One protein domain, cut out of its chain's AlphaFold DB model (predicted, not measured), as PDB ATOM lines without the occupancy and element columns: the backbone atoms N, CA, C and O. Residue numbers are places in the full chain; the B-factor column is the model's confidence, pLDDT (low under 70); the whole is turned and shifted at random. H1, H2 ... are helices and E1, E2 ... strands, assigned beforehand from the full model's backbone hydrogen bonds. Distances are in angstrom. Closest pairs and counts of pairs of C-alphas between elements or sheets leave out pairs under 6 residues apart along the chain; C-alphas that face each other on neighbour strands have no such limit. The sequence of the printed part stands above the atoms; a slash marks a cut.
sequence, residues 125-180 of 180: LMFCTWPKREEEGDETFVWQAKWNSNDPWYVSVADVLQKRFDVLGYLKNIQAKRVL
ATOM      1  N   LEU A 125     -48.273 -19.843 244.017       96.56
ATOM      2  CA  LEU A 125     -48.244 -20.880 245.043       96.56
ATOM      3  C   LEU A 125     -46.830 -21.452 245.197       96.56
ATOM      4  O   LEU A 125     -46.201 -21.860 244.219       96.56
ATOM      5  N   MET A 126     -46.372 -21.540 246.441       94.81
ATOM      6  CA  MET A 126     -45.077 -22.088 246.826       94.81
ATOM      7  C   MET A 126     -45.271 -23.357 247.666       94.81
ATOM      8  O   MET A 126     -46.209 -23.456 248.457       94.81
ATOM      9  N   PHE A 127     -44.368 -24.317 247.508       92.69
ATOM     10  CA  PHE A 127     -44.250 -25.524 248.318       92.69
ATOM     11  C   PHE A 127     -43.167 -25.325 249.383       92.69
ATOM     12  O   PHE A 127     -42.028 -24.999 249.039       92.69
ATOM     13  N   CYS A 128     -43.520 -25.518 250.656       91.19
ATOM     14  CA  CYS A 128     -42.590 -25.426 251.781       91.19
ATOM     15  C   CYS A 128     -41.883 -26.774 251.994       91.19
ATOM     16  O   CYS A 128     -42.517 -27.803 252.242       91.19
ATOM     17  N   THR A 129     -40.556 -26.775 251.873       85.88
ATOM     18  CA  THR A 129     -39.723 -27.979 251.995       85.88
ATOM     19  C   THR A 129     -39.160 -28.153 253.412       85.88
ATOM     20  O   THR A 129     -39.192 -27.254 254.252       85.88
ATOM     21  N   TRP A 130     -38.649 -29.350 253.705       76.44
ATOM     22  CA  TRP A 130     -37.955 -29.641 254.962       76.44
ATOM     23  C   TRP A 130     -36.528 -29.059 254.946       76.44
ATOM     24  O   TRP A 130     -35.880 -29.186 253.906       76.44
ATOM     25  N   PRO A 131     -36.000 -28.491 256.056       78.12
ATOM     26  CA  PRO A 131     -36.538 -28.498 257.422       78.12
ATOM     27  C   PRO A 131     -37.483 -27.344 257.744       78.12
ATOM     28  O   PRO A 131     -38.139 -27.396 258.775       78.12
ATOM     29  N   LYS A 132     -37.604 -26.332 256.875       78.88
ATOM     30  CA  LYS A 132     -38.391 -25.122 257.157       78.88
ATOM     31  C   LYS A 132     -39.843 -25.423 257.544       78.88
ATOM     32  O   LYS A 132     -40.403 -24.776 258.425       78.88
ATOM     33  N   ARG A 133     -40.413 -26.478 256.960       75.69
ATOM     34  CA  ARG A 133     -41.729 -27.013 257.325       75.69
ATOM     35  C   ARG A 133     -41.854 -27.442 258.799       75.69
ATOM     36  O   ARG A 133     -42.930 -27.321 259.360       75.69
ATOM     37  N   GLU A 134     -40.801 -27.930 259.454       71.19
ATOM     38  CA  GLU A 134     -40.871 -28.253 260.891       71.19
ATOM     39  C   GLU A 134     -40.973 -26.997 261.768       71.19
ATOM     40  O   GLU A 134     -41.605 -27.040 262.821       71.19
ATOM     41  N   GLU A 135     -40.394 -25.875 261.330       72.81
ATOM     42  CA  GLU A 135     -40.368 -24.619 262.090       72.81
ATOM     43  C   GLU A 135     -41.693 -23.844 262.014       72.81
ATOM     44  O   GLU A 135     -42.109 -23.243 263.003       72.81
ATOM     45  N   GLU A 136     -42.356 -23.837 260.850       65.00
ATOM     46  CA  GLU A 136     -43.565 -23.028 260.593       65.00
ATOM     47  C   GLU A 136     -44.893 -23.802 260.753       65.00
ATOM     48  O   GLU A 136     -45.965 -23.203 260.681       65.00
ATOM     49  N   GLY A 137     -44.844 -25.113 261.029       67.12
ATOM     50  CA  GLY A 137     -46.017 -25.983 261.217       67.12
ATOM     51  C   GLY A 137     -46.372 -26.846 259.994       67.12
ATOM     52  O   GLY A 137     -45.667 -26.866 258.993       67.12
ATOM     53  N   ASP A 138     -47.491 -27.587 260.034       69.31
ATOM     54  CA  ASP A 138     -47.873 -28.543 258.962       69.31
ATOM     55  C   ASP A 138     -48.375 -27.883 257.651       69.31
ATOM     56  O   ASP A 138     -48.962 -28.538 256.780       69.31
ATOM     57  N   GLU A 139     -48.155 -26.578 257.464       78.38
ATOM     58  CA  GLU A 139     -48.529 -25.889 256.229       78.38
ATOM     59  C   GLU A 139     -47.595 -26.301 255.081       78.38
ATOM     60  O   GLU A 139     -46.434 -25.914 254.986       78.38
ATOM     61  N   THR A 140     -48.121 -27.132 254.181       89.25
ATOM     62  CA  THR A 140     -47.371 -27.670 253.032       89.25
ATOM     63  C   THR A 140     -47.222 -26.644 251.904       89.25
ATOM     64  O   THR A 140     -46.230 -26.641 251.171       89.25
ATOM     65  N   PHE A 141     -48.216 -25.769 251.759       94.19
ATOM     66  CA  PHE A 141     -48.305 -24.781 250.692       94.19
ATOM     67  C   PHE A 141     -48.504 -23.393 251.277       94.19
ATOM     68  O   PHE A 141     -49.327 -23.214 252.170       94.19
ATOM     69  N   VAL A 142     -47.798 -22.414 250.720       93.94
ATOM     70  CA  VAL A 142     -47.894 -21.003 251.108       93.94
ATOM     71  C   VAL A 142     -47.946 -20.119 249.866       93.94
ATOM     72  O   VAL A 142     -47.556 -20.530 248.773       93.94
ATOM     73  N   TRP A 143     -48.427 -18.888 250.012       95.25
ATOM     74  CA  TRP A 143     -48.369 -17.904 248.930       95.25
ATOM     75  C   TRP A 143     -47.017 -17.207 248.914       95.25
ATOM     76  O   TRP A 143     -46.452 -16.903 249.969       95.25
ATOM     77  N   GLN A 144     -46.510 -16.920 247.718       91.50
ATOM     78  CA  GLN A 144     -45.294 -16.137 247.576       91.50
ATOM     79  C   GLN A 144     -45.454 -14.756 248.224       91.50
ATOM     80  O   GLN A 144     -46.468 -14.072 248.064       91.50
ATOM     81  N   ALA A 145     -44.424 -14.351 248.955       90.31
ATOM     82  CA  ALA A 145     -44.320 -13.090 249.660       90.31
ATOM     83  C   ALA A 145     -42.844 -12.691 249.794       90.31
ATOM     84  O   ALA A 145     -41.945 -13.518 249.674       90.31
ATOM     85  N   LYS A 146     -42.579 -11.421 250.120       88.56
ATOM     86  CA  LYS A 146     -41.205 -10.885 250.200       88.56
ATOM     87  C   LYS A 146     -40.257 -11.719 251.072       88.56
ATOM     88  O   LYS A 146     -39.073 -11.795 250.770       88.56
ATOM     89  N   TRP A 147     -40.776 -12.309 252.146       82.81
ATOM     90  CA  TRP A 147     -39.997 -13.079 253.112       82.81
ATOM     91  C   TRP A 147     -39.604 -14.479 252.607       82.81
ATOM     92  O   TRP A 147     -38.594 -14.995 253.066       82.81
ATOM     93  N   ASN A 148     -40.331 -15.059 251.640       86.75
ATOM     94  CA  ASN A 148     -40.039 -16.392 251.089       86.75
ATOM     95  C   ASN A 148     -39.522 -16.385 249.640       86.75
ATOM     96  O   ASN A 148     -39.005 -17.397 249.179       86.75
ATOM     97  N   SER A 149     -39.593 -15.260 248.919       82.06
ATOM     98  CA  SER A 149     -39.224 -15.196 247.493       82.06
ATOM     99  C   SER A 149     -37.783 -15.615 247.165       82.06
ATOM    100  O   SER A 149     -37.540 -16.067 246.052       82.06
ATOM    101  N   ASN A 150     -36.833 -15.456 248.093       84.06
ATOM    102  CA  ASN A 150     -35.411 -15.789 247.893       84.06
ATOM    103  C   ASN A 150     -34.921 -16.915 248.817       84.06
ATOM    104  O   ASN A 150     -33.717 -17.206 248.871       84.06
ATOM    105  N   ASP A 151     -35.829 -17.507 249.585       86.44
ATOM    106  CA  ASP A 151     -35.510 -18.576 250.517       86.44
ATOM    107  C   ASP A 151     -35.506 -19.910 249.749       86.44
ATOM    108  O   ASP A 151     -36.506 -20.256 249.115       86.44
ATOM    109  N   PRO A 152     -34.379 -20.654 249.747       86.88
ATOM    110  CA  PRO A 152     -34.266 -21.891 248.991       86.88
ATOM    111  C   PRO A 152     -35.261 -22.946 249.467       86.88
ATOM    112  O   PRO A 152     -35.528 -23.860 248.706       86.88
ATOM    113  N   TRP A 153     -35.814 -22.857 250.678       88.38
ATOM    114  CA  TRP A 153     -36.752 -23.843 251.206       88.38
ATOM    115  C   TRP A 153     -38.172 -23.697 250.647       88.38
ATOM    116  O   TRP A 153     -39.006 -24.571 250.893       88.38
ATOM    117  N   TYR A 154     -38.439 -22.658 249.853       90.81
ATOM    118  CA  TYR A 154     -39.717 -22.451 249.179       90.81
ATOM    119  C   TYR A 154     -39.553 -22.642 247.676       90.81
ATOM    120  O   TYR A 154     -38.781 -21.953 247.012       90.81
ATOM    121  N   VAL A 155     -40.316 -23.580 247.124       91.38
ATOM    122  CA  VAL A 155     -40.264 -23.929 245.701       91.38
ATOM    123  C   VAL A 155     -41.525 -23.468 245.002       91.38
ATOM    124  O   VAL A 155     -42.622 -23.791 245.443       91.38
ATOM    125  N   SER A 156     -41.391 -22.768 243.879       92.69
ATOM    126  CA  SER A 156     -42.532 -22.435 243.023       92.69
ATOM    127  C   SER A 156     -43.224 -23.707 242.532       92.69
ATOM    128  O   SER A 156     -42.621 -24.551 241.862       92.69
ATOM    129  N   VAL A 157     -44.516 -23.846 242.836       94.50
ATOM    130  CA  VAL A 157     -45.318 -24.975 242.348       94.50
ATOM    131  C   VAL A 157     -45.448 -24.914 240.824       94.50
ATOM    132  O   VAL A 157     -45.433 -25.956 240.169       94.50
ATOM    133  N   ALA A 158     -45.513 -23.711 240.247       94.19
ATOM    134  CA  ALA A 158     -45.534 -23.519 238.799       94.19
ATOM    135  C   ALA A 158     -44.292 -24.140 238.140       94.19
ATOM    136  O   ALA A 158     -44.423 -24.930 237.202       94.19
ATOM    137  N   ASP A 159     -43.104 -23.868 238.686       91.00
ATOM    138  CA  ASP A 159     -41.835 -24.357 238.134       91.00
ATOM    139  C   ASP A 159     -41.753 -25.884 238.169       91.00
ATOM    140  O   ASP A 159     -41.290 -26.492 237.203       91.00
ATOM    141  N   VAL A 160     -42.252 -26.500 239.248       90.38
ATOM    142  CA  VAL A 160     -42.327 -27.963 239.426       90.38
ATOM    143  C   VAL A 160     -43.293 -28.613 238.438       90.38
ATOM    144  O   VAL A 160     -43.015 -29.686 237.899       90.38
ATOM    145  N   LEU A 161     -44.455 -27.999 238.207       89.38
ATOM    146  CA  LEU A 161     -45.469 -28.548 237.302       89.38
ATOM    147  C   LEU A 161     -45.084 -28.390 235.829       89.38
ATOM    148  O   LEU A 161     -45.430 -29.240 234.990       89.38
ATOM    149  N   GLN A 162     -44.370 -27.313 235.517       85.12
ATOM    150  CA  GLN A 162     -43.725 -27.114 234.233       85.12
ATOM    151  C   GLN A 162     -42.502 -28.038 234.124       85.12
ATOM    152  O   GLN A 162     -41.869 -28.403 235.108       85.12
ATOM    153  N   LYS A 163     -42.114 -28.445 232.910       69.69
ATOM    154  CA  LYS A 163     -40.911 -29.283 232.691       69.69
ATOM    155  C   LYS A 163     -39.597 -28.493 232.878       69.69
ATOM    156  O   LYS A 163     -38.644 -28.709 232.139       69.69
ATOM    157  N   ARG A 164     -39.579 -27.525 233.796       66.81
ATOM    158  CA  ARG A 164     -38.504 -26.544 233.994       66.81
ATOM    159  C   ARG A 164     -37.815 -26.667 235.351       66.81
ATOM    160  O   ARG A 164     -36.849 -25.952 235.586       66.81
ATOM    161  N   PHE A 165     -38.261 -27.572 236.220       77.81
ATOM    162  CA  PHE A 165     -37.640 -27.737 237.526       77.81
ATOM    163  C   PHE A 165     -36.338 -28.544 237.455       77.81
ATOM    164  O   PHE A 165     -36.350 -29.769 237.315       77.81
ATOM    165  N   ASP A 166     -35.205 -27.849 237.570       80.81
ATOM    166  CA  ASP A 166     -33.891 -28.467 237.737       80.81
ATOM    167  C   ASP A 166     -33.670 -28.869 239.202       80.81
ATOM    168  O   ASP A 166     -33.262 -28.068 240.045       80.81
ATOM    169  N   VAL A 167     -33.912 -30.149 239.490       81.62
ATOM    170  CA  VAL A 167     -33.715 -30.732 240.824       81.62
ATOM    171  C   VAL A 167     -32.258 -30.614 241.277       81.62
ATOM    172  O   VAL A 167     -32.001 -30.323 242.442       81.62
ATOM    173  N   LEU A 168     -31.289 -30.832 240.381       83.38
ATOM    174  CA  LEU A 168     -29.873 -30.841 240.753       83.38
ATOM    175  C   LEU A 168     -29.375 -29.426 241.050       83.38
ATOM    176  O   LEU A 168     -28.664 -29.223 242.035       83.38
ATOM    177  N   GLY A 169     -29.767 -28.450 240.231       82.31
ATOM    178  CA  GLY A 169     -29.512 -27.036 240.493       82.31
ATOM    179  C   GLY A 169     -30.126 -26.581 241.818       82.31
ATOM    180  O   GLY A 169     -29.456 -25.930 242.623       82.31
ATOM    181  N   TYR A 170     -31.362 -26.998 242.094       82.06
ATOM    182  CA  TYR A 170     -32.054 -26.677 243.338       82.06
ATOM    183  C   TYR A 170     -31.364 -27.272 244.579       82.06
ATOM    184  O   TYR A 170     -31.110 -26.556 245.551       82.06
ATOM    185  N   LEU A 171     -30.964 -28.548 244.536       82.25
ATOM    186  CA  LEU A 171     -30.240 -29.190 245.642       82.25
ATOM    187  C   LEU A 171     -28.890 -28.514 245.929       82.25
ATOM    188  O   LEU A 171     -28.526 -28.346 247.094       82.25
ATOM    189  N   LYS A 172     -28.168 -28.076 244.889       84.62
ATOM    190  CA  LYS A 172     -26.924 -27.305 245.055       84.62
ATOM    191  C   LYS A 172     -27.166 -25.968 245.759       84.62
ATOM    192  O   LYS A 172     -26.370 -25.588 246.614       84.62
ATOM    193  N   ASN A 173     -28.263 -25.275 245.439       82.00
ATOM    194  CA  ASN A 173     -28.640 -24.016 246.090       82.00
ATOM    195  C   ASN A 173     -28.905 -24.217 247.595       82.00
ATOM    196  O   ASN A 173     -28.361 -23.488 248.423       82.00
ATOM    197  N   ILE A 174     -29.650 -25.268 247.959       82.62
ATOM    198  CA  ILE A 174     -29.874 -25.630 249.368       82.62
ATOM    199  C   ILE A 174     -28.549 -25.921 250.087       82.62
ATOM    200  O   ILE A 174     -28.323 -25.418 251.187       82.62
ATOM    201  N   GLN A 175     -27.667 -26.725 249.484       79.81
ATOM    202  CA  GLN A 175     -26.378 -27.073 250.092       79.81
ATOM    203  C   GLN A 175     -25.505 -25.840 250.334       79.81
ATOM    204  O   GLN A 175     -24.938 -25.709 251.415       79.81
ATOM    205  N   ALA A 176     -25.442 -24.913 249.374       77.25
ATOM    206  CA  ALA A 176     -24.666 -23.682 249.508       77.25
ATOM    207  C   ALA A 176     -25.142 -22.799 250.675       77.25
ATOM    208  O   ALA A 176     -24.326 -22.159 251.332       77.25
ATOM    209  N   LYS A 177     -26.449 -22.787 250.962       71.62
ATOM    210  CA  LYS A 177     -27.043 -21.999 252.052       71.62
ATOM    211  C   LYS A 177     -27.050 -22.699 253.416       71.62
ATOM    212  O   LYS A 177     -27.312 -22.038 254.409       71.62
ATOM    213  N   ARG A 178     -26.747 -24.002 253.483       63.91
ATOM    214  CA  ARG A 178     -26.617 -24.776 254.737       63.91
ATOM    215  C   ARG A 178     -25.262 -24.622 255.441       63.91
ATOM    216  O   ARG A 178     -25.119 -25.101 256.559       63.91
ATOM    217  N   VAL A 179     -24.266 -24.052 254.762       53.25
ATOM    218  CA  VAL A 179     -22.873 -23.932 255.242       53.25
ATOM    219  C   VAL A 179     -22.595 -22.555 255.880       53.25
ATOM    220  O   VAL A 179     -21.484 -22.301 256.338       53.25
ATOM    221  N   LEU A 180     -23.604 -21.683 255.948       42.88
ATOM    222  CA  LEU A 180     -23.589 -20.405 256.670       42.88
ATOM    223  C   LEU A 180     -24.504 -20.492 257.892       42.88
ATOM    224  O   LEU A 180     -24.152 -19.862 258.910       42.88
TER     225      LEU A 180
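What this domain is: This is residues 125 to 180 of the 180 residues of the protein "DUF262 domain-containing protein" of Verrucomicrobia bacterium (UniProt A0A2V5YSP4). A small sheet of three short strands, E2, E1 and E3, has a short helix near each of its two ends, H1 at one and H2 at the other, while the longest helix, H3, lies away from it, past the side of E3. Between E2 and E3 the chain makes a wide loop, residues 144 to 153, before it comes back to the sheet. The printed part has 56 residues with three named helices and three named strands, in the order E1, H1, E2, E3, H2, H3, and its class is mixed, helices and strands. The sheet has the order E2, E1, E3 and is antiparallel throughout. The whole is compact, with a radius of gyration of the C-alphas of 11.3 A, and rounded, with spans of 28 by 28 by 20 A.

How they stand to each other: The inner strand of the sheet is E1, residues 125 to 128. On one side of it is the edge strand E2, residues 141 to 143, antiparallel at 132 degrees; the C-alphas of 141 and 127 face each other at 4.8 A, and N 126 and O 142 are within hydrogen-bond range at 2.8 A. On its other side is the edge strand E3, residues 154 to 156, antiparallel at 146 degrees, with N 127 and O 155 within hydrogen-bond range at 2.8 A and N 155 and O 127 at 2.9 A. H2, residues 157 to 161, is on the sheet and stands only just at the sheet's level, with a height over the sheet of 3.7 A. The closest C-alphas of E1 and H2 are those of Met 126 and Val 157, 5.3 A apart. H1, residues 132 to 136, is on the sheet but only grazes it. H3, residues 167 to 177, is not on the sheet, and it is apart from E1, E2, E3, H1 and H2. In H1, H2 and H3 every O i to N i+4 pair is within hydrogen-bond range.

Where its parts are: E1 begins at C-alpha 125, (-48.244, -20.880, 245.043), and is 9.9 A long. E2 is 7.1 A long and E3 6.8 A. H1 measures 6.6 A and H2 6.2 A. H3 runs 15.7 A, from C-alpha 167 at (-33.715, -30.732, 240.824) to C-alpha 177 at (-27.043, -21.999, 252.052).

The domain as a whole: The two C-alphas farthest apart are those of Gln 162 and Leu 180, 30.9 A. The printed part has no cut and ends at Leu 180, the chain's last residue. No link is long; the link from E2 to E3, with 10 residues, is short, and the others are tight. The mean pLDDT of the printed part is 82.1, with residues 136 to 138, 163 to 164 and 178 to 180 under 70.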